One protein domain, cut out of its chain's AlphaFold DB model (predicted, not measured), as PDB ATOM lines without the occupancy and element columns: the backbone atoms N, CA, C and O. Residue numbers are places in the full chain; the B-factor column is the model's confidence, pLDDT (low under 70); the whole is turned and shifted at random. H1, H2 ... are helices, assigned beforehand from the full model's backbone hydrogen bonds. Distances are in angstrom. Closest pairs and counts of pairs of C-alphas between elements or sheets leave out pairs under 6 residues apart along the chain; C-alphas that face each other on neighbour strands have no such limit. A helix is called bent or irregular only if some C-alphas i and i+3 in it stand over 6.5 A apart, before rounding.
ATOM      1  N   ILE A 110     102.274 178.491 167.787       91.50
ATOM      2  CA  ILE A 110     103.601 177.881 167.936       91.50
ATOM      3  C   ILE A 110     103.462 176.497 168.571       91.50
ATOM      4  O   ILE A 110     103.941 175.525 167.993       91.50
ATOM      5  N   HIS A 111     102.772 176.375 169.709       92.44
ATOM      6  CA  HIS A 111     102.592 175.077 170.374       92.44
ATOM      7  C   HIS A 111     101.821 174.091 169.485       92.44
ATOM      8  O   HIS A 111     102.226 172.939 169.348       92.44
ATOM      9  N   SER A 112     100.778 174.559 168.795       92.69
ATOM     10  CA  SER A 112     100.017 173.757 167.834       92.69
ATOM     11  C   SER A 112     100.900 173.241 166.706       92.69
ATOM     12  O   SER A 112     100.822 172.061 166.375       92.69
ATOM     13  N   TYR A 113     101.755 174.090 166.136       93.12
ATOM     14  CA  TYR A 113     102.677 173.680 165.084       93.12
ATOM     15  C   TYR A 113     103.730 172.690 165.598       93.12
ATOM     16  O   TYR A 113     103.928 171.638 164.987       93.12
ATOM     17  N   LEU A 114     104.379 172.989 166.728       91.81
ATOM     18  CA  LEU A 114     105.415 172.134 167.317       91.81
ATOM     19  C   LEU A 114     104.875 170.747 167.677       91.81
ATOM     20  O   LEU A 114     105.556 169.752 167.441       91.81
ATOM     21  N   PHE A 115     103.654 170.680 168.208       89.56
ATOM     22  CA  PHE A 115     103.042 169.430 168.641       89.56
ATOM     23  C   PHE A 115     102.421 168.640 167.477       89.56
ATOM     24  O   PHE A 115     102.679 167.448 167.333       89.56
ATOM     25  N   ASN A 116     101.632 169.292 166.615       88.00
ATOM     26  CA  ASN A 116     100.827 168.593 165.606       88.00
ATOM     27  C   ASN A 116     101.494 168.495 164.224       88.00
ATOM     28  O   ASN A 116     101.126 167.628 163.433       88.00
ATOM     29  N   THR A 117     102.428 169.388 163.881       92.25
ATOM     30  CA  THR A 117     102.893 169.551 162.488       92.25
ATOM     31  C   THR A 117     104.391 169.339 162.309       92.25
ATOM     32  O   THR A 117     104.794 168.744 161.310       92.25
ATOM     33  N   LEU A 118     105.222 169.762 163.268       92.44
ATOM     34  CA  LEU A 118     106.683 169.746 163.146       92.44
ATOM     35  C   LEU A 118     107.230 168.373 162.738       92.44
ATOM     36  O   LEU A 118     108.062 168.285 161.839       92.44
ATOM     37  N   LYS A 119     106.747 167.292 163.364       88.56
ATOM     38  CA  LYS A 119     107.196 165.932 163.038       88.56
ATOM     39  C   LYS A 119     106.915 165.585 161.573       88.56
ATOM     40  O   LYS A 119     107.786 165.049 160.902       88.56
ATOM     41  N   ASN A 120     105.749 165.935 161.041       90.50
ATOM     42  CA  ASN A 120     105.447 165.672 159.634       90.50
ATOM     43  C   ASN A 120     106.374 166.475 158.708       90.50
ATOM     44  O   ASN A 120     106.957 165.900 157.795       90.50
ATOM     45  N   ASP A 121     106.593 167.761 158.994       92.31
ATOM     46  CA  ASP A 121     107.506 168.616 158.218       92.31
ATOM     47  C   ASP A 121     108.968 168.125 158.254       92.31
ATOM     48  O   ASP A 121     109.699 168.228 157.266       92.31
ATOM     49  N   LEU A 122     109.403 167.565 159.384       90.31
ATOM     50  CA  LEU A 122     110.739 166.992 159.531       90.31
ATOM     51  C   LEU A 122     110.892 165.673 158.768       90.31
ATOM     52  O   LEU A 122     111.921 165.451 158.128       90.31
ATOM     53  N   PHE A 123     109.884 164.802 158.833       86.00
ATOM     54  CA  PHE A 123     109.975 163.430 158.336       86.00
ATOM     55  C   PHE A 123     109.531 163.286 156.871       86.00
ATOM     56  O   PHE A 123     109.954 162.341 156.210       86.00
ATOM     57  N   ILE A 124     108.781 164.238 156.303       87.81
ATOM     58  CA  ILE A 124     108.394 164.213 154.877       87.81
ATOM     59  C   ILE A 124     109.610 164.217 153.932       87.81
ATOM     60  O   ILE A 124     109.545 163.700 152.818       87.81
ATOM     61  N   ASN A 125     110.749 164.747 154.388       85.81
ATOM     62  CA  ASN A 125     111.985 164.823 153.609       85.81
ATOM     63  C   ASN A 125     112.846 163.548 153.662       85.81
ATOM     64  O   ASN A 125     113.828 163.456 152.922       85.81
ATOM     65  N   ILE A 126     112.470 162.545 154.466       86.75
ATOM     66  CA  ILE A 126     113.233 161.296 154.651       86.75
ATOM     67  C   ILE A 126     113.547 160.608 153.328       86.75
ATOM     68  O   ILE A 126     114.699 160.260 153.073       86.75
ATOM     69  N   GLY A 127     112.555 160.473 152.444       87.56
ATOM     70  CA  GLY A 127     112.763 159.815 151.155       87.56
ATOM     71  C   GLY A 127     113.805 160.528 150.287       87.56
ATOM     72  O   GLY A 127     114.557 159.879 149.562       87.56
ATOM     73  N   ASN A 128     113.899 161.857 150.379       91.06
ATOM     74  CA  ASN A 128     114.895 162.629 149.638       91.06
ATOM     75  C   ASN A 128     116.285 162.508 150.275       91.06
ATOM     76  O   ASN A 128     117.263 162.325 149.553       91.06
ATOM     77  N   TYR A 129     116.367 162.525 151.609       91.12
ATOM     78  CA  TYR A 129     117.614 162.272 152.337       91.12
ATOM     79  C   TYR A 129     118.187 160.898 152.000       91.12
ATOM     80  O   TYR A 129     119.352 160.799 151.624       91.12
ATOM     81  N   GLN A 130     117.361 159.852 152.046       89.31
ATOM     82  CA  GLN A 130     117.770 158.492 151.698       89.31
ATOM     83  C   GLN A 130     118.231 158.398 150.242       89.31
ATOM     84  O   GLN A 130     119.293 157.842 149.977       89.31
ATOM     85  N   LYS A 131     117.498 158.997 149.292       90.94
ATOM     86  CA  LYS A 131     117.902 159.028 147.874       90.94
ATOM     87  C   LYS A 131     119.269 159.681 147.667       90.94
ATOM     88  O   LYS A 131     120.081 159.134 146.928       90.94
ATOM     89  N   SER A 132     119.527 160.835 148.284       91.31
ATOM     90  CA  SER A 132     120.830 161.508 148.182       91.31
ATOM     91  C   SER A 132     121.934 160.721 148.879       91.31
ATOM     92  O   SER A 132     123.020 160.578 148.324       91.31
ATOM     93  N   TYR A 133     121.644 160.156 150.052       90.12
ATOM     94  CA  TYR A 133     122.588 159.336 150.803       90.12
ATOM     95  C   TYR A 133     123.005 158.087 150.017       90.12
ATOM     96  O   TYR A 133     124.197 157.850 149.863       90.12
ATOM     97  N   HIS A 134     122.048 157.360 149.426       88.31
ATOM     98  CA  HIS A 134     122.305 156.183 148.585       88.31
ATOM     99  C   HIS A 134     123.095 156.488 147.307       88.31
ATOM    100  O   HIS A 134     123.743 155.593 146.775       88.31
ATOM    101  N   LYS A 135     123.048 157.732 146.823       91.00
ATOM    102  CA  LYS A 135     123.825 158.212 145.670       91.00
ATOM    103  C   LYS A 135     125.191 158.794 146.053       91.00
ATOM    104  O   LYS A 135     125.851 159.363 145.191       91.00
ATOM    105  N   ASP A 136     125.576 158.720 147.329       89.62
ATOM    106  CA  ASP A 136     126.783 159.350 147.878       89.62
ATOM    107  C   ASP A 136     126.866 160.874 147.638       89.62
ATOM    108  O   ASP A 136     127.939 161.483 147.641       89.62
ATOM    109  N   ASP A 137     125.710 161.528 147.482       92.50
ATOM    110  CA  ASP A 137     125.606 162.963 147.221       92.50
ATOM    111  C   ASP A 137     125.462 163.755 148.529       92.50
ATOM    112  O   ASP A 137     124.373 164.166 148.948       92.50
ATOM    113  N   VAL A 138     126.608 163.969 149.181       93.44
ATOM    114  CA  VAL A 138     126.734 164.723 150.440       93.44
ATOM    115  C   VAL A 138     126.179 166.146 150.317       93.44
ATOM    116  O   VAL A 138     125.485 166.621 151.216       93.44
ATOM    117  N   ASN A 139     126.470 166.837 149.212       96.00
ATOM    118  CA  ASN A 139     126.107 168.245 149.048       96.00
ATOM    119  C   ASN A 139     124.596 168.411 148.894       96.00
ATOM    120  O   ASN A 139     124.004 169.285 149.532       96.00
ATOM    121  N   THR A 140     123.954 167.558 148.092       95.38
ATOM    122  CA  THR A 140     122.495 167.587 147.963       95.38
ATOM    123  C   THR A 140     121.823 167.203 149.273       95.38
ATOM    124  O   THR A 140     120.858 167.867 149.651       95.38
ATOM    125  N   PHE A 141     122.348 166.208 149.999       94.88
ATOM    126  CA  PHE A 141     121.829 165.839 151.318       94.88
ATOM    127  C   PHE A 141     121.815 167.043 152.270       94.88
ATOM    128  O   PHE A 141     120.764 167.402 152.806       94.88
ATOM    129  N   ILE A 142     122.970 167.699 152.437       96.56
ATOM    130  CA  ILE A 142     123.121 168.859 153.324       96.56
ATOM    131  C   ILE A 142     122.190 169.988 152.881       96.56
ATOM    132  O   ILE A 142     121.443 170.522 153.696       96.56
ATOM    133  N   ARG A 143     122.170 170.320 151.585       96.69
ATOM    134  CA  ARG A 143     121.329 171.397 151.052       96.69
ATOM    135  C   ARG A 143     119.844 171.160 151.324       96.69
ATOM    136  O   ARG A 143     119.160 172.073 151.774       96.69
ATOM    137  N   LEU A 144     119.340 169.955 151.051       95.31
ATOM    138  CA  LEU A 144     117.937 169.609 151.305       95.31
ATOM    139  C   LEU A 144     117.591 169.761 152.786       95.31
ATOM    140  O   LEU A 144     116.546 170.305 153.135       95.31
ATOM    141  N   SER A 145     118.494 169.303 153.645       95.50
ATOM    142  CA  SER A 145     118.326 169.362 155.087       95.50
ATOM    143  C   SER A 145     118.321 170.796 155.630       95.50
ATOM    144  O   SER A 145     117.444 171.148 156.422       95.50
ATOM    145  N   GLU A 146     119.235 171.648 155.164       96.19
ATOM    146  CA  GLU A 146     119.289 173.068 155.529       96.19
ATOM    147  C   GLU A 146     118.049 173.833 155.054       96.19
ATOM    148  O   GLU A 146     117.493 174.635 155.807       96.19
ATOM    149  N   ILE A 147     117.558 173.542 153.843       95.00
ATOM    150  CA  ILE A 147     116.304 174.111 153.328       95.00
ATOM    151  C   ILE A 147     115.127 173.697 154.216       95.00
ATOM    152  O   ILE A 147     114.314 174.545 154.584       95.00
ATOM    153  N   ALA A 148     115.037 172.420 154.598       94.06
ATOM    154  CA  ALA A 148     113.972 171.938 155.475       94.06
ATOM    155  C   ALA A 148     113.978 172.670 156.827       94.06
ATOM    156  O   ALA A 148     112.943 173.188 157.248       94.06
ATOM    157  N   LYS A 149     115.149 172.796 157.467       94.75
ATOM    158  CA  LYS A 149     115.308 173.564 158.710       94.75
ATOM    159  C   LYS A 149     114.905 175.026 158.528       94.75
ATOM    160  O   LYS A 149     114.129 175.544 159.327       94.75
ATOM    161  N   SER A 150     115.401 175.686 157.479       94.31
ATOM    162  CA  SER A 150     115.082 177.090 157.205       94.31
ATOM    163  C   SER A 150     113.580 177.299 157.030       94.31
ATOM    164  O   SER A 150     113.033 178.244 157.585       94.31
ATOM    165  N   ASN A 151     112.896 176.406 156.312       93.75
ATOM    166  CA  ASN A 151     111.450 176.488 156.121       93.75
ATOM    167  C   ASN A 151     110.685 176.369 157.446       93.75
ATOM    168  O   ASN A 151     109.722 177.102 157.662       93.75
ATOM    169  N   ILE A 152     111.118 175.473 158.338       94.00
ATOM    170  CA  ILE A 152     110.521 175.301 159.670       94.00
ATOM    171  C   ILE A 152     110.726 176.560 160.520       94.00
ATOM    172  O   ILE A 152     109.765 177.075 161.093       94.00
ATOM    173  N   ILE A 153     111.951 177.093 160.565       91.88
ATOM    174  CA  ILE A 153     112.262 178.322 161.312       91.88
ATOM    175  C   ILE A 153     111.422 179.492 160.785       91.88
ATOM    176  O   ILE A 153     110.781 180.187 161.572       91.88
ATOM    177  N   SER A 154     111.321 179.660 159.465       90.44
ATOM    178  CA  SER A 154     110.498 180.711 158.854       90.44
ATOM    179  C   SER A 154     109.009 180.587 159.203       90.44
ATOM    180  O   SER A 154     108.334 181.601 159.389       90.44
ATOM    181  N   LYS A 155     108.468 179.362 159.313       91.06
ATOM    182  CA  LYS A 155     107.082 179.144 159.768       91.06
ATOM    183  C   LYS A 155     106.897 179.595 161.216       91.06
ATOM    184  O   LYS A 155     105.943 180.308 161.509       91.06
ATOM    185  N   ILE A 156     107.824 179.239 162.103       89.25
ATOM    186  CA  ILE A 156     107.793 179.647 163.515       89.25
ATOM    187  C   ILE A 156     107.883 181.160 163.661       89.25
ATOM    188  O   ILE A 156     107.094 181.741 164.399       89.25
ATOM    189  N   GLN A 157     108.791 181.802 162.928       86.44
ATOM    190  CA  GLN A 157     108.915 183.259 162.919       86.44
ATOM    191  C   GLN A 157     107.616 183.929 162.455       86.44
ATOM    192  O   GLN A 157     107.205 184.922 163.041       86.44
ATOM    193  N   LYS A 158     106.912 183.350 161.470       86.75
ATOM    194  CA  LYS A 158     105.573 183.813 161.066       86.75
ATOM    195  C   LYS A 158     104.518 183.662 162.163       86.75
ATOM    196  O   LYS A 158     103.648 184.520 162.273       86.75
ATOM    197  N   TYR A 159     104.564 182.581 162.942       86.12
ATOM    198  CA  TYR A 159     103.651 182.380 164.073       86.12
ATOM    199  C   TYR A 159     103.999 183.257 165.281       86.12
ATOM    200  O   TYR A 159     103.141 183.497 166.128       86.12
ATOM    201  N   ASN A 160     105.234 183.751 165.359       76.88
ATOM    202  CA  ASN A 160     105.690 184.650 166.406       76.88
ATOM    203  C   ASN A 160     105.379 186.110 166.036       76.88
ATOM    204  O   ASN A 160     106.228 186.839 165.537       76.88
ATOM    205  N   THR A 161     104.139 186.545 166.256       66.25
ATOM    206  CA  THR A 161     103.650 187.883 165.866       66.25
ATOM    207  C   THR A 161     104.010 189.007 166.850       66.25
ATOM    208  O   THR A 161     103.506 190.122 166.721       66.25
ATOM    209  N   THR A 162     104.853 188.746 167.852       58.75
ATOM    210  CA  THR A 162     105.147 189.687 168.948       58.75
ATOM    211  C   THR A 162     106.398 190.530 168.657       58.75
ATOM    212  O   THR A 162     107.396 190.027 168.151       58.75
ATOM    213  N   THR A 163     106.325 191.838 168.925       50.72
ATOM    214  CA  THR A 163     107.278 192.866 168.459       50.72
ATOM    215  C   THR A 163     108.369 193.255 169.471       50.72
ATOM    216  O   THR A 163     109.022 194.281 169.281       50.72
ATOM    217  N   SER A 164     108.588 192.507 170.561       53.53
ATOM    218  CA  SER A 164     109.493 192.951 171.633       53.53
ATOM    219  C   SER A 164     110.900 192.341 171.547       53.53
ATOM    220  O   SER A 164     111.089 191.187 171.188       53.53
ATOM    221  N   VAL A 165     111.918 193.101 171.965       49.16
ATOM    222  CA  VAL A 165     113.325 192.645 172.042       49.16
ATOM    223  C   VAL A 165     113.519 191.508 173.069       49.16
ATOM    224  O   VAL A 165     114.464 190.729 172.969       49.16
ATOM    225  N   ILE A 166     112.597 191.356 174.031       50.09
ATOM    226  CA  ILE A 166     112.575 190.257 175.015       50.09
ATOM    227  C   ILE A 166     112.222 188.910 174.343       50.09
ATOM    228  O   ILE A 166     112.570 187.847 174.865       50.09
ATOM    229  N   ASP A 167     111.614 188.934 173.151       57.78
ATOM    230  CA  ASP A 167     111.221 187.736 172.401       57.78
ATOM    231  C   ASP A 167     112.414 186.975 171.792       57.78
ATOM    232  O   ASP A 167     112.281 185.795 171.463       57.78
ATOM    233  N   ASP A 168     113.606 187.580 171.731       63.38
ATOM    234  CA  ASP A 168     114.800 186.953 171.148       63.38
ATOM    235  C   ASP A 168     115.297 185.748 171.976       63.38
ATOM    236  O   ASP A 168     115.706 184.721 171.436       63.38
ATOM    237  N   ALA A 169     115.199 185.800 173.311       75.56
ATOM    238  CA  ALA A 169     115.614 184.682 174.168       75.56
ATOM    239  C   ALA A 169     114.664 183.472 174.068       75.56
ATOM    240  O   ALA A 169     115.115 182.323 174.072       75.56
ATOM    241  N   TYR A 170     113.356 183.714 173.955       77.38
ATOM    242  CA  TYR A 170     112.356 182.652 173.810       77.38
ATOM    243  C   TYR A 170     112.376 182.046 172.414       77.38
ATOM    244  O   TYR A 170     112.318 180.823 172.283       77.38
ATOM    245  N   LEU A 171     112.532 182.877 171.382       80.38
ATOM    246  CA  LEU A 171     112.711 182.392 170.022       80.38
ATOM    247  C   LEU A 171     113.958 181.505 169.929       80.38
ATOM    248  O   LEU A 171     113.865 180.402 169.403       80.38
ATOM    249  N   LYS A 172     115.073 181.889 170.568       84.25
ATOM    250  CA  LYS A 172     116.270 181.034 170.671       84.25
ATOM    251  C   LYS A 172     116.003 179.699 171.372       84.25
ATOM    252  O   LYS A 172     116.557 178.685 170.951       84.25
ATOM    253  N   LYS A 173     115.171 179.654 172.423       85.69
ATOM    254  CA  LYS A 173     114.767 178.382 173.065       85.69
ATOM    255  C   LYS A 173     113.995 177.491 172.082       85.69
ATOM    256  O   LYS A 173     114.310 176.307 171.964       85.69
ATOM    257  N   ILE A 174     113.039 178.063 171.346       88.75
ATOM    258  CA  ILE A 174     112.258 177.346 170.326       88.75
ATOM    259  C   ILE A 174     113.168 176.853 169.190       88.75
ATOM    260  O   ILE A 174     113.095 175.690 168.797       88.75
ATOM    261  N   GLU A 175     114.065 177.701 168.691       88.75
ATOM    262  CA  GLU A 175     115.027 177.347 167.646       88.75
ATOM    263  C   GLU A 175     115.942 176.206 168.086       88.75
ATOM    264  O   GLU A 175     116.127 175.252 167.333       88.75
ATOM    265  N   ARG A 176     116.459 176.234 169.321       87.75
ATOM    266  CA  ARG A 176     117.251 175.123 169.876       87.75
ATOM    267  C   ARG A 176     116.453 173.823 169.916       87.75
ATOM    268  O   ARG A 176     116.976 172.786 169.511       87.75
ATOM    269  N   TYR A 177     115.196 173.873 170.361       88.75
ATOM    270  CA  TYR A 177     114.311 172.707 170.363       88.75
ATOM    271  C   TYR A 177     114.122 172.136 168.947       88.75
ATOM    272  O   TYR A 177     114.289 170.936 168.727       88.75
ATOM    273  N   ILE A 178     113.867 172.999 167.961       91.31
ATOM    274  CA  ILE A 178     113.703 172.608 166.554       91.31
ATOM    275  C   ILE A 178     114.991 172.029 165.978       91.31
ATOM    276  O   ILE A 178     114.942 170.999 165.312       91.31
ATOM    277  N   ILE A 179     116.140 172.658 166.238       91.62
ATOM    278  CA  ILE A 179     117.443 172.184 165.760       91.62
ATOM    279  C   ILE A 179     117.720 170.780 166.296       91.62
ATOM    280  O   ILE A 179     118.157 169.926 165.533       91.62
ATOM    281  N   ARG A 180     117.414 170.498 167.569       89.38
ATOM    282  CA  ARG A 180     117.570 169.155 168.154       89.38
ATOM    283  C   ARG A 180     116.688 168.121 167.446       89.38
ATOM    284  O   ARG A 180     117.187 167.087 167.009       89.38
ATOM    285  N   GLN A 181     115.406 168.427 167.252       89.44
ATOM    286  CA  GLN A 181     114.467 167.552 166.534       89.44
ATOM    287  C   GLN A 181     114.885 167.317 165.071       89.44
ATOM    288  O   GLN A 181     114.803 166.204 164.553       89.44
ATOM    289  N   TRP A 182     115.370 168.363 164.405       93.25
ATOM    290  CA  TRP A 182     115.860 168.307 163.031       93.25
ATOM    291  C   TRP A 182     117.149 167.495 162.890       93.25
ATOM    292  O   TRP A 182     117.240 166.641 162.013       93.25
ATOM    293  N   LEU A 183     118.125 167.693 163.778       92.38
ATOM    294  CA  LEU A 183     119.340 166.875 163.817       92.38
ATOM    295  C   LEU A 183     119.005 165.401 164.027       92.38
ATOM    296  O   LEU A 183     119.542 164.541 163.331       92.38
ATOM    297  N   TYR A 184     118.070 165.108 164.930       87.94
ATOM    298  CA  TYR A 184     117.594 163.746 165.107       87.94
ATOM    299  C   TYR A 184     116.976 163.182 163.818       87.94
ATOM    300  O   TYR A 184     117.342 162.083 163.395       87.94
ATOM    301  N   SER A 185     116.093 163.937 163.149       89.19
ATOM    302  CA  SER A 185     115.465 163.483 161.901       89.19
ATOM    303  C   SER A 185     116.475 163.263 160.772       89.19
ATOM    304  O   SER A 185     116.256 162.414 159.912       89.19
ATOM    305  N   ILE A 186     117.616 163.953 160.780       91.69
ATOM    306  CA  ILE A 186     118.740 163.649 159.894       91.69
ATOM    307  C   ILE A 186     119.391 162.315 160.283       91.69
ATOM    308  O   ILE A 186     119.580 161.448 159.431       91.69
ATOM    309  N   PHE A 187     119.751 162.134 161.556       88.50
ATOM    310  CA  PHE A 187     120.605 161.025 161.994       88.50
ATOM    311  C   PHE A 187     119.963 159.646 161.889       88.50
ATOM    312  O   PHE A 187     120.696 158.677 161.662       88.50
ATOM    313  N   ILE A 188     118.633 159.558 161.974       85.25
ATOM    314  CA  ILE A 188     117.889 158.315 161.710       85.25
ATOM    315  C   ILE A 188     118.051 157.821 160.262       85.25
ATOM    316  O   ILE A 188     117.871 156.640 159.991       85.25
ATOM    317  N   ASN A 189     118.428 158.697 159.324       82.38
ATOM    318  CA  ASN A 189     118.672 158.326 157.927       82.38
ATOM    319  C   ASN A 189     120.103 157.829 157.674       82.38
ATOM    320  O   ASN A 189     120.401 157.363 156.578       82.38
ATOM    321  N   LEU A 190     120.996 157.926 158.667       83.88
ATOM    322  CA  LEU A 190     122.434 157.658 158.526       83.88
ATOM    323  C   LEU A 190     122.866 156.298 159.112       83.88
ATOM    324  O   LEU A 190     124.041 156.110 159.445       83.88
ATOM    325  N   ASP A 191     121.930 155.362 159.280       68.00
ATOM    326  CA  ASP A 191     122.188 154.033 159.861       68.00
ATOM    327  C   ASP A 191     122.249 152.885 158.845       68.00
ATOM    328  O   ASP A 191     122.445 151.739 159.240       68.00
ATOM    329  N   SER A 192     122.176 153.166 157.538       63.62
ATOM    330  CA  SER A 192     122.434 152.125 156.536       63.62
ATOM    331  C   SER A 192     123.931 151.778 156.482       63.62
ATOM    332  O   SER A 192     124.800 152.657 156.477       63.62
ATOM    333  N   THR A 193     124.224 150.477 156.471       56.41
ATOM    334  CA  THR A 193     125.558 149.877 156.637       56.41
ATOM    335  C   THR A 193     126.503 150.056 155.444       56.41
ATOM    336  O   THR A 193     127.660 149.661 155.548       56.41
ATOM    337  N   ASN A 194     126.068 150.668 154.336       53.53
ATOM    338  CA  ASN A 194     126.762 150.517 153.050       53.53
ATOM    339  C   ASN A 194     127.466 151.751 152.466       53.53
ATOM    340  O   ASN A 194     128.104 151.611 151.427       53.53
ATOM    341  N   ASN A 195     127.431 152.934 153.089       57.16
ATOM    342  CA  ASN A 195     127.820 154.164 152.369       57.16
ATOM    343  C   ASN A 195     129.060 154.892 152.924       57.16
ATOM    344  O   ASN A 195     129.060 156.112 153.104       57.16
ATOM    345  N   GLY A 196     130.138 154.131 153.154       64.56
ATOM    346  CA  GLY A 196     131.527 154.619 153.215       64.56
ATOM    347  C   GLY A 196     131.757 155.982 153.898       64.56
ATOM    348  O   GLY A 196     131.310 156.234 155.014       64.56
ATOM    349  N   ASN A 197     132.496 156.878 153.225       81.94
ATOM    350  CA  ASN A 197     132.881 158.205 153.736       81.94
ATOM    351  C   ASN A 197     131.734 159.246 153.690       81.94
ATOM    352  O   ASN A 197     131.842 160.314 154.290       81.94
ATOM    353  N   THR A 198     130.632 158.962 152.985       88.69
ATOM    354  CA  THR A 198     129.477 159.870 152.845       88.69
ATOM    355  C   THR A 198     128.876 160.187 154.208       88.69
ATOM    356  O   THR A 198     128.737 161.359 154.567       88.69
ATOM    357  N   LYS A 199     128.616 159.150 155.015       90.12
ATOM    358  CA  LYS A 199     128.151 159.296 156.400       90.12
ATOM    359  C   LYS A 199     129.070 160.205 157.209       90.12
ATOM    360  O   LYS A 199     128.595 161.115 157.885       90.12
ATOM    361  N   ASN A 200     130.378 159.983 157.104       90.31
ATOM    362  CA  ASN A 200     131.359 160.717 157.891       90.31
ATOM    363  C   ASN A 200     131.395 162.198 157.518       90.31
ATOM    364  O   ASN A 200     131.364 163.048 158.405       90.31
ATOM    365  N   LYS A 201     131.363 162.525 156.223       92.56
ATOM    366  CA  LYS A 201     131.290 163.916 155.752       92.56
ATOM    367  C   LYS A 201     130.021 164.623 156.234       92.56
ATOM    368  O   LYS A 201     130.094 165.762 156.691       92.56
ATOM    369  N   ILE A 202     128.873 163.944 156.173       94.25
ATOM    370  CA  ILE A 202     127.590 164.483 156.642       94.25
ATOM    371  C   ILE A 202     127.637 164.737 158.155       94.25
ATOM    372  O   ILE A 202     127.346 165.845 158.606       94.25
ATOM    373  N   LEU A 203     128.053 163.748 158.952       93.19
ATOM    374  CA  LEU A 203     128.180 163.907 160.404       93.19
ATOM    375  C   LEU A 203     129.175 165.018 160.763       93.19
ATOM    376  O   LEU A 203     128.891 165.837 161.635       93.19
ATOM    377  N   GLN A 204     130.308 165.102 160.064       93.88
ATOM    378  CA  GLN A 204     131.313 166.134 160.300       93.88
ATOM    379  C   GLN A 204     130.778 167.543 160.015       93.88
ATOM    380  O   GLN A 204     131.065 168.468 160.776       93.88
ATOM    381  N   TYR A 205     129.960 167.709 158.969       95.62
ATOM    382  CA  TYR A 205     129.277 168.974 158.694       95.62
ATOM    383  C   TYR A 205     128.386 169.397 159.868       95.62
ATOM    384  O   TYR A 205     128.541 170.509 160.381       95.62
ATOM    385  N   TYR A 206     127.490 168.523 160.335       95.00
ATOM    386  CA  TYR A 206     126.566 168.887 161.414       95.00
ATOM    387  C   TYR A 206     127.270 169.073 162.756       95.00
ATOM    388  O   TYR A 206     126.917 169.981 163.510       95.00
ATOM    389  N   PHE A 207     128.309 168.281 163.031       93.06
ATOM    390  CA  PHE A 207     129.129 168.480 164.217       93.06
ATOM    391  C   PHE A 207     129.733 169.886 164.236       93.06
ATOM    392  O   PHE A 207     129.568 170.619 165.209       93.06
ATOM    393  N   ASN A 208     130.399 170.282 163.150       93.38
ATOM    394  CA  ASN A 208     131.106 171.559 163.083       93.38
ATOM    395  C   ASN A 208     130.167 172.771 163.123       93.38
ATOM    396  O   ASN A 208     130.522 173.775 163.740       93.38
ATOM    397  N   ASN A 209     128.994 172.680 162.489       93.44
ATOM    398  CA  ASN A 209     128.073 173.811 162.374       93.44
ATOM    399  C   ASN A 209     127.103 173.951 163.557       93.44
ATOM    400  O   ASN A 209     126.737 175.078 163.880       93.44
ATOM    401  N   TYR A 210     126.711 172.853 164.218       91.38
ATOM    402  CA  TYR A 210     125.638 172.883 165.228       91.38
ATOM    403  C   TYR A 210     126.027 172.352 166.603       91.38
ATOM    404  O   TYR A 210     125.463 172.788 167.597       91.38
ATOM    405  N   ILE A 211     126.972 171.416 166.688       89.50
ATOM    406  CA  ILE A 211     127.250 170.721 167.955       89.50
ATOM    407  C   ILE A 211     128.490 171.267 168.639       89.50
ATOM    408  O   ILE A 211     128.483 171.487 169.842       89.50
ATOM    409  N   LYS A 212     129.566 171.507 167.886       88.56
ATOM    410  CA  LYS A 212     130.901 171.768 168.435       88.56
ATOM    411  C   LYS A 212     130.930 172.912 169.452       88.56
ATOM    412  O   LYS A 212     131.637 172.810 170.448       88.56
ATOM    413  N   LYS A 213     130.187 173.993 169.196       85.50
ATOM    414  CA  LYS A 213     130.130 175.169 170.083       85.50
ATOM    415  C   LYS A 213     129.156 175.001 171.250       85.50
ATOM    416  O   LYS A 213     129.373 175.602 172.293       85.50
ATOM    417  N   ASP A 214     128.134 174.168 171.083       81.81
ATOM    418  CA  ASP A 214     127.022 174.039 172.026       81.81
ATOM    419  C   ASP A 214     127.003 172.700 172.768       81.81
ATOM    420  O   ASP A 214     126.070 172.434 173.519       81.81
ATOM    421  N   ILE A 215     128.037 171.865 172.616       79.81
ATOM    422  CA  ILE A 215     128.079 170.505 173.173       79.81
ATOM    423  C   ILE A 215     127.862 170.471 174.694       79.81
ATOM    424  O   ILE A 215     127.260 169.539 175.214       79.81
ATOM    425  N   THR A 216     128.281 171.517 175.411       77.12
ATOM    426  CA  THR A 216     128.095 171.650 176.864       77.12
ATOM    427  C   THR A 216     126.641 171.890 177.277       77.12
ATOM    428  O   THR A 216     126.305 171.676 178.436       77.12
ATOM    429  N   HIS A 217     125.771 172.318 176.356       77.00
ATOM    430  CA  HIS A 217     124.340 172.538 176.602       77.00
ATOM    431  C   HIS A 217     123.490 171.272 176.416       77.00
ATOM    432  O   HIS A 217     122.269 171.323 176.587       77.00
ATOM    433  N   TYR A 218     124.098 170.146 176.044       75.06
ATOM    434  CA  TYR A 218     123.418 168.858 175.971       75.06
ATOM    435  C   TYR A 218     123.511 168.173 177.342       75.06
ATOM    436  O   TYR A 218     124.505 167.530 177.675       75.06
ATOM    437  N   SER A 219     122.470 168.348 178.160       72.12
ATOM    438  CA  SER A 219     122.332 167.748 179.498       72.12
ATOM    439  C   SER A 219     121.785 166.315 179.465       72.12
ATOM    440  O   SER A 219     121.790 165.642 180.495       72.12
ATOM    441  N   CYS A 220     121.323 165.849 178.294       79.56
ATOM    442  CA  CYS A 220     120.609 164.581 178.108       79.56
ATOM    443  C   CYS A 220     119.405 164.413 179.043       79.56
ATOM    444  O   CYS A 220     119.075 163.305 179.453       79.56
ATOM    445  N   GLU A 221     118.740 165.522 179.368       70.38
ATOM    446  CA  GLU A 221     117.439 165.509 180.045       70.38
ATOM    447  C   GLU A 221     116.313 165.099 179.083       70.38
ATOM    448  O   GLU A 221     115.221 164.754 179.515       70.38
ATOM    449  N   SER A 222     116.591 165.073 177.774       73.06
ATOM    450  CA  SER A 222     115.691 164.562 176.744       73.06
ATOM    451  C   SER A 222     116.330 163.428 175.942       73.06
ATOM    452  O   SER A 222     117.545 163.400 175.723       73.06
ATOM    453  N   TYR A 223     115.482 162.534 175.426       80.75
ATOM    454  CA  TYR A 223     115.882 161.466 174.502       80.75
ATOM    455  C   TYR A 223     116.649 162.004 173.283       80.75
ATOM    456  O   TYR A 223     117.652 161.428 172.869       80.75
ATOM    457  N   TRP A 224     116.223 163.146 172.739       82.44
ATOM    458  CA  TRP A 224     116.850 163.753 171.563       82.44
ATOM    459  C   TRP A 224     118.287 164.193 171.833       82.44
ATOM    460  O   TRP A 224     119.172 163.929 171.020       82.44
ATOM    461  N   ASP A 225     118.528 164.830 172.980       83.44
ATOM    462  CA  ASP A 225     119.871 165.266 173.366       83.44
ATOM    463  C   ASP A 225     120.806 164.073 173.545       83.44
ATOM    464  O   ASP A 225     121.937 164.090 173.052       83.44
ATOM    465  N   TYR A 226     120.310 163.025 174.208       86.75
ATOM    466  CA  TYR A 226     121.046 161.784 174.396       86.75
ATOM    467  C   TYR A 226     121.434 161.146 173.057       86.75
ATOM    468  O   TYR A 226     122.613 160.875 172.829       86.75
ATOM    469  N   GLU A 227     120.482 160.971 172.135       87.56
ATOM    470  CA  GLU A 227     120.745 160.338 170.837       87.56
ATOM    471  C   GLU A 227     121.710 161.151 169.963       87.56
ATOM    472  O   GLU A 227     122.576 160.577 169.297       87.56
ATOM    473  N   ILE A 228     121.629 162.487 169.998       89.19
ATOM    474  CA  ILE A 228     122.571 163.367 169.290       89.19
ATOM    475  C   ILE A 228     123.998 163.144 169.802       89.19
ATOM    476  O   ILE A 228     124.901 162.869 169.007       89.19
ATOM    477  N   ILE A 229     124.215 163.234 171.119       89.12
ATOM    478  CA  ILE A 229     125.551 163.062 171.708       89.12
ATOM    479  C   ILE A 229     126.057 161.637 171.494       89.12
ATOM    480  O   ILE A 229     127.201 161.449 171.076       89.12
ATOM    481  N   ARG A 230     125.194 160.635 171.689       90.31
ATOM    482  CA  ARG A 230     125.514 159.227 171.453       90.31
ATOM    483  C   ARG A 230     125.981 158.974 170.022       90.31
ATOM    484  O   ARG A 230     126.968 158.264 169.829       90.31
ATOM    485  N   LYS A 231     125.331 159.582 169.021       90.19
ATOM    486  CA  LYS A 231     125.731 159.458 167.608       90.19
ATOM    487  C   LYS A 231     127.175 159.917 167.401       90.19
ATOM    488  O   LYS A 231     127.963 159.197 166.790       90.19
ATOM    489  N   PHE A 232     127.546 161.081 167.930       91.00
ATOM    490  CA  PHE A 232     128.907 161.605 167.779       91.00
ATOM    491  C   PHE A 232     129.934 160.861 168.624       91.00
ATOM    492  O   PHE A 232     131.046 160.644 168.152       91.00
ATOM    493  N   ALA A 233     129.568 160.425 169.830       91.38
ATOM    494  CA  ALA A 233     130.420 159.597 170.675       91.38
ATOM    495  C   ALA A 233     130.793 158.283 169.969       91.38
ATOM    496  O   ALA A 233     131.981 157.978 169.834       91.38
ATOM    497  N   LYS A 234     129.798 157.580 169.408       91.00
ATOM    498  CA  LYS A 234     129.979 156.331 168.651       91.00
ATOM    499  C   LYS A 234     130.911 156.493 167.446       91.00
ATOM    500  O   LYS A 234     131.712 155.610 167.164       91.00
ATOM    501  N   HIS A 235     130.833 157.628 166.754       89.88
ATOM    502  CA  HIS A 235     131.628 157.908 165.552       89.88
ATOM    503  C   HIS A 235     132.868 158.784 165.818       89.88
ATOM    504  O   HIS A 235     133.539 159.215 164.881       89.88
ATOM    505  N   SER A 236     133.208 159.045 167.083       90.44
ATOM    506  CA  SER A 236     134.243 160.017 167.468       90.44
ATOM    507  C   SER A 236     135.623 159.699 166.885       90.44
ATOM    508  O   SER A 236     136.295 160.599 166.380       90.44
ATOM    509  N   LYS A 237     136.026 158.421 166.897       87.81
ATOM    510  CA  LYS A 237     137.314 157.957 166.353       87.81
ATOM    511  C   LYS A 237     137.393 158.146 164.835       87.81
ATOM    512  O   LYS A 237     138.370 158.699 164.339       87.81
ATOM    513  N   GLU A 238     136.354 157.727 164.114       88.31
ATOM    514  CA  GLU A 238     136.267 157.813 162.647       88.31
ATOM    515  C   GLU A 238     136.274 159.268 162.167       88.31
ATOM    516  O   GLU A 238     136.961 159.624 161.212       88.31
ATOM    517  N   LEU A 239     135.544 160.123 162.882       88.50
ATOM    518  CA  LEU A 239     135.407 161.548 162.598       88.50
ATOM    519  C   LEU A 239     136.563 162.394 163.159       88.50
ATOM    520  O   LEU A 239     136.608 163.600 162.910       88.50
ATOM    521  N   ARG A 240     137.485 161.782 163.918       89.06
ATOM    522  CA  ARG A 240     138.588 162.445 164.636       89.06
ATOM    523  C   ARG A 240     138.104 163.615 165.502       89.06
ATOM    524  O   ARG A 240     138.705 164.691 165.514       89.06
ATOM    525  N   LEU A 241     136.991 163.419 166.205       89.00
ATOM    526  CA  LEU A 241     136.407 164.441 167.072       89.00
ATOM    527  C   LEU A 241     137.117 164.466 168.421       89.00
ATOM    528  O   LEU A 241     137.277 163.436 169.074       89.00
ATOM    529  N   SER A 242     137.471 165.666 168.875       86.88
ATOM    530  CA  SER A 242     137.919 165.892 170.248       86.88
ATOM    531  C   SER A 242     136.703 166.143 171.137       86.88
ATOM    532  O   SER A 242     136.289 167.287 171.316       86.88
ATOM    533  N   LEU A 243     136.107 165.066 171.650       88.25
ATOM    534  CA  LEU A 243     135.010 165.138 172.615       88.25
ATOM    535  C   LEU A 243     135.555 165.158 174.047       88.25
ATOM    536  O   LEU A 243     136.531 164.473 174.359       88.25
ATOM    537  N   THR A 244     134.903 165.925 174.920       88.31
ATOM    538  CA  THR A 244     135.213 165.944 176.354       88.31
ATOM    539  C   THR A 244     134.990 164.561 176.949       88.31
ATOM    540  O   THR A 244     133.939 163.957 176.735       88.31
ATOM    541  N   LYS A 245     135.973 164.076 177.711       91.06
ATOM    542  CA  LYS A 245     135.850 162.833 178.468       91.06
ATOM    543  C   LYS A 245     135.334 163.099 179.875       91.06
ATOM    544  O   LYS A 245     135.747 164.059 180.520       91.06
ATOM    545  N   TYR A 246     134.476 162.213 180.344       91.81
ATOM    546  CA  TYR A 246     133.911 162.199 181.681       91.81
ATOM    547  C   TYR A 246     134.244 160.873 182.359       91.81
ATOM    548  O   TYR A 246     134.490 159.860 181.702       91.81
ATOM    549  N   ASN A 247     134.232 160.882 183.688       94.38
ATOM    550  CA  ASN A 247     134.406 159.661 184.463       94.38
ATOM    551  C   ASN A 247     133.203 158.736 184.251       94.38
ATOM    552  O   ASN A 247     132.055 159.187 184.300       94.38
ATOM    553  N   ILE A 248     133.474 157.448 184.053       95.50
ATOM    554  CA  ILE A 248     132.449 156.404 184.041       95.50
ATOM    555  C   ILE A 248     131.927 156.234 185.467       95.50
ATOM    556  O   ILE A 248     132.704 155.966 186.384       95.50
ATOM    557  N   VAL A 249     130.622 156.435 185.656       94.62
ATOM    558  CA  VAL A 249     129.961 156.290 186.963       94.62
ATOM    559  C   VAL A 249     129.772 154.817 187.315       94.62
ATOM    560  O   VAL A 249     129.984 154.433 188.461       94.62
ATOM    561  N   GLU A 250     129.385 154.010 186.329       94.56
ATOM    562  CA  GLU A 250     129.203 152.565 186.438       94.56
ATOM    563  C   GLU A 250     129.533 151.922 185.089       94.56
ATOM    564  O   GLU A 250     129.225 152.509 184.049       94.56
ATOM    565  N   LYS A 251     130.176 150.750 185.106       93.69
ATOM    566  CA  LYS A 251     130.636 150.096 183.876       93.69
ATOM    567  C   LYS A 251     129.464 149.551 183.067       93.69
ATOM    568  O   LYS A 251     128.505 149.018 183.624       93.69
ATOM    569  N   SER A 252     129.571 149.621 181.748       89.81
ATOM    570  CA  SER A 252     128.630 148.991 180.827       89.81
ATOM    571  C   SER A 252     129.301 148.519 179.537       89.81
ATOM    572  O   SER A 252     130.452 148.840 179.241       89.81
ATOM    573  N   ASP A 253     128.536 147.793 178.722       87.06
ATOM    574  CA  ASP A 253     128.960 147.378 177.380       87.06
ATOM    575  C   ASP A 253     129.179 148.571 176.423       87.06
ATOM    576  O   ASP A 253     129.733 148.396 175.341       87.06
ATOM    577  N   GLU A 254     128.742 149.778 176.803       90.31
ATOM    578  CA  GLU A 254     128.876 151.019 176.028       90.31
ATOM    579  C   GLU A 254     129.841 152.016 176.709       90.31
ATOM    580  O   GLU A 254     129.728 153.221 176.497       90.31
ATOM    581  N   ASP A 255     130.800 151.554 177.527       91.62
ATOM    582  CA  ASP A 255     131.818 152.408 178.181       91.62
ATOM    583  C   ASP A 255     132.612 153.273 177.184       91.62
ATOM    584  O   ASP A 255     132.995 154.411 177.475       91.62
ATOM    585  N   ASP A 256     132.829 152.764 175.971       90.88
ATOM    586  CA  ASP A 256     133.505 153.478 174.892       90.88
ATOM    587  C   ASP A 256     132.722 154.708 174.397       90.88
ATOM    588  O   ASP A 256     133.341 155.675 173.941       90.88
ATOM    589  N   ILE A 257     131.398 154.693 174.546       91.44
ATOM    590  CA  ILE A 257     130.473 155.797 174.281       91.44
ATOM    591  C   ILE A 257     130.263 156.633 175.552       91.44
ATOM    592  O   ILE A 257     130.388 157.860 175.511       91.44
ATOM    593  N   ASN A 258     129.985 155.983 176.685       90.56
ATOM    594  CA  ASN A 258     129.657 156.609 177.967       90.56
ATOM    595  C   ASN A 258     130.791 157.490 178.502       90.56
ATOM    596  O   ASN A 258     130.524 158.477 179.186       90.56
ATOM    597  N   GLN A 259     132.048 157.219 178.132       92.44
ATOM    598  CA  GLN A 259     133.175 158.087 178.492       92.44
ATOM    599  C   GLN A 259     133.046 159.508 177.920       92.44
ATOM    600  O   GLN A 259     133.752 160.399 178.375       92.44
ATOM    601  N   PHE A 260     132.180 159.745 176.929       91.00
ATOM    602  CA  PHE A 260     131.918 161.070 176.350       91.00
ATOM    603  C   PHE A 260     130.613 161.699 176.851       91.00
ATOM    604  O   PHE A 260     130.196 162.753 176.371       91.00
ATOM    605  N   MET A 261     129.964 161.063 177.824       89.94
ATOM    606  CA  MET A 261     128.684 161.469 178.383       89.94
ATOM    607  C   MET A 261     128.869 161.979 179.810       89.94
ATOM    608  O   MET A 261     129.502 161.325 180.637       89.94
ATOM    609  N   ASN A 262     128.290 163.140 180.126       90.12
ATOM    610  CA  ASN A 262     128.276 163.633 181.504       90.12
ATOM    611  C   ASN A 262     127.431 162.706 182.410       90.12
ATOM    612  O   ASN A 262     126.723 161.816 181.934       90.12
ATOM    613  N   LYS A 263     127.468 162.928 183.731       90.31
ATOM    614  CA  LYS A 263     126.739 162.090 184.702       90.31
ATOM    615  C   LYS A 263     125.233 161.986 184.401       90.31
ATOM    616  O   LYS A 263     124.661 160.915 184.574       90.31
ATOM    617  N   SER A 264     124.604 163.070 183.943       89.06
ATOM    618  CA  SER A 264     123.177 163.088 183.588       89.06
ATOM    619  C   SER A 264     122.885 162.218 182.356       89.06
ATOM    620  O   SER A 264     121.995 161.374 182.382       89.06
ATOM    621  N   CYS A 265     123.711 162.321 181.316       89.38
ATOM    622  CA  CYS A 265     123.635 161.473 180.127       89.38
ATOM    623  C   CYS A 265     123.866 159.988 180.439       89.38
ATOM    624  O   CYS A 265     123.136 159.135 179.936       89.38
ATOM    625  N   GLN A 266     124.828 159.668 181.309       92.19
ATOM    626  CA  GLN A 266     125.033 158.289 181.761       92.19
ATOM    627  C   GLN A 266     123.810 157.773 182.537       92.19
ATOM    628  O   GLN A 266     123.359 156.660 182.282       92.19
ATOM    629  N   LYS A 267     123.200 158.591 183.412       91.62
ATOM    630  CA  LYS A 267     121.933 158.245 184.086       91.62
ATOM    631  C   LYS A 267     120.840 157.902 183.072       91.62
ATOM    632  O   LYS A 267     120.155 156.894 183.235       91.62
ATOM    633  N   PHE A 268     120.695 158.712 182.020       90.50
ATOM    634  CA  PHE A 268     119.690 158.508 180.975       90.50
ATOM    635  C   PHE A 268     119.836 157.145 180.277       90.50
ATOM    636  O   PHE A 268     118.832 156.467 180.044       90.50
ATOM    637  N   TYR A 269     121.071 156.706 179.998       91.38
ATOM    638  CA  TYR A 269     121.351 155.364 179.470       91.38
ATOM    639  C   TYR A 269     120.799 154.265 180.387       91.38
ATOM    640  O   TYR A 269     120.007 153.431 179.938       91.38
ATOM    641  N   PHE A 270     121.162 154.280 181.676       92.88
ATOM    642  CA  PHE A 270     120.700 153.263 182.629       92.88
ATOM    643  C   PHE A 270     119.176 153.307 182.810       92.88
ATOM    644  O   PHE A 270     118.541 152.254 182.862       92.88
ATOM    645  N   GLN A 271     118.575 154.503 182.817       91.25
ATOM    646  CA  GLN A 271     117.123 154.681 182.914       91.25
ATOM    647  C   GLN A 271     116.405 154.086 181.701       91.25
ATOM    648  O   GLN A 271     115.422 153.365 181.852       91.25
ATOM    649  N   SER A 272     116.913 154.341 180.497       88.62
ATOM    650  CA  SER A 272     116.334 153.816 179.260       88.62
ATOM    651  C   SER A 272     116.450 152.293 179.179       88.62
ATOM    652  O   SER A 272     115.495 151.622 178.784       88.62
ATOM    653  N   ARG A 273     117.583 151.723 179.616       91.31
ATOM    654  CA  ARG A 273     117.765 150.267 179.725       91.31
ATOM    655  C   ARG A 273     116.804 149.648 180.738       91.31
ATOM    656  O   ARG A 273     116.154 148.661 180.403       91.31
ATOM    657  N   TYR A 274     116.662 150.248 181.921       92.88
ATOM    658  CA  TYR A 274     115.679 149.821 182.916       92.88
ATOM    659  C   TYR A 274     114.258 149.845 182.351       92.88
ATOM    660  O   TYR A 274     113.585 148.819 182.373       92.88
ATOM    661  N   ASN A 275     113.824 150.977 181.790       89.25
ATOM    662  CA  ASN A 275     112.468 151.144 181.266       89.25
ATOM    663  C   ASN A 275     112.143 150.092 180.191       89.25
ATOM    664  O   ASN A 275     111.078 149.478 180.236       89.25
ATOM    665  N   TYR A 276     113.071 149.847 179.258       88.88
ATOM    666  CA  TYR A 276     112.910 148.825 178.223       88.88
ATOM    667  C   TYR A 276     112.801 147.413 178.814       88.88
ATOM    668  O   TYR A 276     111.847 146.698 178.510       88.88
ATOM    669  N   LEU A 277     113.744 147.021 179.679       92.56
ATOM    670  CA  LEU A 277     113.779 145.683 180.280       92.56
ATOM    671  C   LEU A 277     112.569 145.435 181.183       92.56
ATOM    672  O   LEU A 277     111.979 144.361 181.139       92.56
ATOM    673  N   ASN A 278     112.154 146.444 181.947       91.00
ATOM    674  CA  ASN A 278     110.964 146.381 182.786       91.00
ATOM    675  C   ASN A 278     109.691 146.220 181.940       91.00
ATOM    676  O   ASN A 278     108.831 145.404 182.265       91.00
ATOM    677  N   HIS A 279     109.592 146.935 180.812       88.00
ATOM    678  CA  HIS A 279     108.465 146.810 179.887       88.00
ATOM    679  C   HIS A 279     108.334 145.393 179.312       88.00
ATOM    680  O   HIS A 279     107.231 144.849 179.262       88.00
ATOM    681  N   ILE A 280     109.453 144.765 178.931       92.44
ATOM    682  CA  ILE A 280     109.467 143.374 178.446       92.44
ATOM    683  C   ILE A 280     109.512 142.329 179.577       92.44
ATOM    684  O   ILE A 280     109.588 141.136 179.294       92.44
ATOM    685  N   LYS A 281     109.445 142.764 180.845       91.19
ATOM    686  CA  LYS A 281     109.505 141.926 182.057       91.19
ATOM    687  C   LYS A 281     110.759 141.043 182.142       91.19
ATOM    688  O   LYS A 281     110.700 139.917 182.633       91.19
ATOM    689  N   ASP A 282     111.896 141.551 181.673       94.19
ATOM    690  CA  ASP A 282     113.187 140.871 181.786       94.19
ATOM    691  C   ASP A 282     113.745 141.030 183.218       94.19
ATOM    692  O   ASP A 282     113.844 142.162 183.708       94.19
ATOM    693  N   PRO A 283     114.158 139.941 183.899       92.50
ATOM    694  CA  PRO A 283     114.740 139.995 185.244       92.50
ATOM    695  C   PRO A 283     115.954 140.925 185.380       92.50
ATOM    696  O   PRO A 283     116.223 141.440 186.465       92.50
ATOM    697  N   LYS A 284     116.681 141.188 184.286       93.06
ATOM    698  CA  LYS A 284     117.799 142.140 184.268       93.06
ATOM    699  C   LYS A 284     117.364 143.570 184.578       93.06
ATOM    700  O   LYS A 284     118.224 144.378 184.914       93.06
ATOM    701  N   ALA A 285     116.073 143.903 184.510       93.44
ATOM    702  CA  ALA A 285     115.576 145.212 184.923       93.44
ATOM    703  C   ALA A 285     116.016 145.566 186.356       93.44
ATOM    704  O   ALA A 285     116.450 146.690 186.598       93.44
ATOM    705  N   GLU A 286     116.009 144.605 187.284       93.06
ATOM    706  CA  GLU A 286     116.365 144.857 188.688       93.06
ATOM    707  C   GLU A 286     117.834 145.274 188.866       93.06
ATOM    708  O   GLU A 286     118.154 146.125 189.698       93.06
ATOM    709  N   PHE A 287     118.728 144.742 188.027       93.38
ATOM    710  CA  PHE A 287     120.132 145.157 187.995       93.38
ATOM    711  C   PHE A 287     120.260 146.648 187.648       93.38
ATOM    712  O   PHE A 287     120.916 147.403 188.365       93.38
ATOM    713  N   TYR A 288     119.568 147.102 186.599       93.69
ATOM    714  CA  TYR A 288     119.573 148.516 186.211       93.69
ATOM    715  C   TYR A 288     118.874 149.405 187.245       93.69
ATOM    716  O   TYR A 288     119.342 150.515 187.504       93.69
ATOM    717  N   ARG A 289     117.805 148.914 187.888       93.94
ATOM    718  CA  ARG A 289     117.132 149.613 188.994       93.94
ATOM    719  C   ARG A 289     118.087 149.871 190.160       93.94
ATOM    720  O   ARG A 289     118.149 150.987 190.669       93.94
ATOM    721  N   THR A 290     118.874 148.863 190.531       94.06
ATOM    722  CA  THR A 290     119.869 148.963 191.610       94.06
ATOM    723  C   THR A 290     120.928 150.018 191.291       94.06
ATOM    724  O   THR A 290     121.194 150.889 192.116       94.06
ATOM    725  N   ILE A 291     121.466 150.022 190.064       94.19
ATOM    726  CA  ILE A 291     122.442 151.035 189.623       94.19
ATOM    727  C   ILE A 291     121.853 152.448 189.698       94.19
ATOM    728  O   ILE A 291     122.505 153.369 190.196       94.19
ATOM    729  N   LEU A 292     120.622 152.636 189.213       93.56
ATOM    730  CA  LEU A 292     119.945 153.935 189.240       93.56
ATOM    731  C   LEU A 292     119.799 154.471 190.666       93.56
ATOM    732  O   LEU A 292     120.081 155.649 190.909       93.56
ATOM    733  N   LYS A 293     119.452 153.598 191.612       93.25
ATOM    734  CA  LYS A 293     119.327 153.953 193.022       93.25
ATOM    735  C   LYS A 293     120.677 154.267 193.663       93.25
ATOM    736  O   LYS A 293     120.870 155.361 194.184       93.25
ATOM    737  N   GLU A 294     121.634 153.346 193.580       93.69
ATOM    738  CA  GLU A 294     122.902 153.436 194.314       93.69
ATOM    739  C   GLU A 294     123.889 154.456 193.732       93.69
ATOM    740  O   GLU A 294     124.678 155.048 194.469       93.69
ATOM    741  N   LYS A 295     123.895 154.647 192.408       93.38
ATOM    742  CA  LYS A 295     124.913 155.465 191.717       93.38
ATOM    743  C   LYS A 295     124.390 156.825 191.276       93.38
ATOM    744  O   LYS A 295     125.151 157.800 191.183       93.38
ATOM    745  N   PHE A 296     123.092 156.901 190.997       90.19
ATOM    746  CA  PHE A 296     122.450 158.094 190.456       90.19
ATOM    747  C   PHE A 296     121.417 158.726 191.392       90.19
ATOM    748  O   PHE A 296     120.867 159.765 191.021       90.19
ATOM    749  N   ASN A 297     121.215 158.171 192.597       86.06
ATOM    750  CA  ASN A 297     120.250 158.641 193.596       86.06
ATOM    751  C   ASN A 297     118.848 158.821 192.991       86.06
ATOM    752  O   ASN A 297     118.222 159.868 193.155       86.06
TER     753      ASN A 297
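Overview. This is residues 110 to 297 of the 299 residues of an uncharacterized protein of Chryseobacterium sp. Leaf201 (UniProt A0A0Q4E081). Two unequal lobes make this model: the larger has H4, H5 and H6 as an up-and-down bundle, each helix running against the one before it, with the short H1, H2 and H3 strung end to end along it; the smaller is a helical hairpin, H9 and H10. H7 lies between the lobes and packs on H5, with tiny H8 at its last residues. The printed part has 188 residues with ten named helices, H1 to H10 in chain order, and no named strand; the class is all helix. The whole is compact, with a radius of gyration of the C-alphas of 18.4 A, and spans 49 by 43 by 33 A.

Arrangement. Start at H4, residues 138 to 159, the longest helix. H5, residues 167 to 187, forms a hairpin with it: the closest C-alphas, Lys 149 and Trp 182, are 6.8 A apart, at a shallow tilt of 34 degrees, only just short of steep, opposite ways. H6, residues 196 to 211, touches H4 with residues 198 to 202 alone, closest at the C-alphas of Val 138 and Thr 198, 6.1 A. Look next at H3, residues 126 to 134, a hairpin with H4; their closest C-alphas, Ser 132 and Phe 141, are 5.4 A apart. H2, residues 118 to 123, touches H5, closest at the C-alphas of Leu 122 and Trp 182, 6.3 A. H1, residues 110 to 116, is close to H4 but not clearly touching, the C-alphas of Ile 110 and Tyr 159 being 5.9 A apart. H7, residues 223 to 234, touches H5 at a steep tilt of 54 degrees, closest at the C-alphas of Arg 180 and Trp 224, 6.4 A. H8, residues 255 to 258, touches H7, with the C-alphas of Ala 233 and Ile 257 closest at 5.2 A. H9, residues 263 to 279, and H10, residues 285 to 296, form a hairpin at a shallow tilt of 21 degrees; the C-alphas of Leu 277 and Ala 285 are closest, 5.0 A. H9 and H5 are apart. Every O i to N i+4 pair is within hydrogen-bond range in H1, H2, H3, H4, H5, H7, H9 and H10; H6 has 11 of 12, and H8 is too short for such a pair.

Along the chain. Find C-alpha 138 at (126.734, 164.723, 150.440); from there H4 runs 32.1 A to C-alpha 159 at (103.651, 182.380, 164.073). H5 measures 30.2 A, H9 24.3 A and H6 22.2 A; H6 is irregular, but only just, with C-alphas 196 and 199 6.6 A apart. H10 ends at C-alpha 296, (122.450, 158.094, 190.456).

Size, cuts and confidence. The C-alphas farthest apart, Thr 163 and Pro 283, are 56.0 A from each other. The printed part has no cut; the links H6 to H7 and H7 to H8 are long. Residues 161 to 170, of which 167 to 170 belong to H5, stand free. Look for pLDDT under 70 at residues 161 to 168 and 191 to 196.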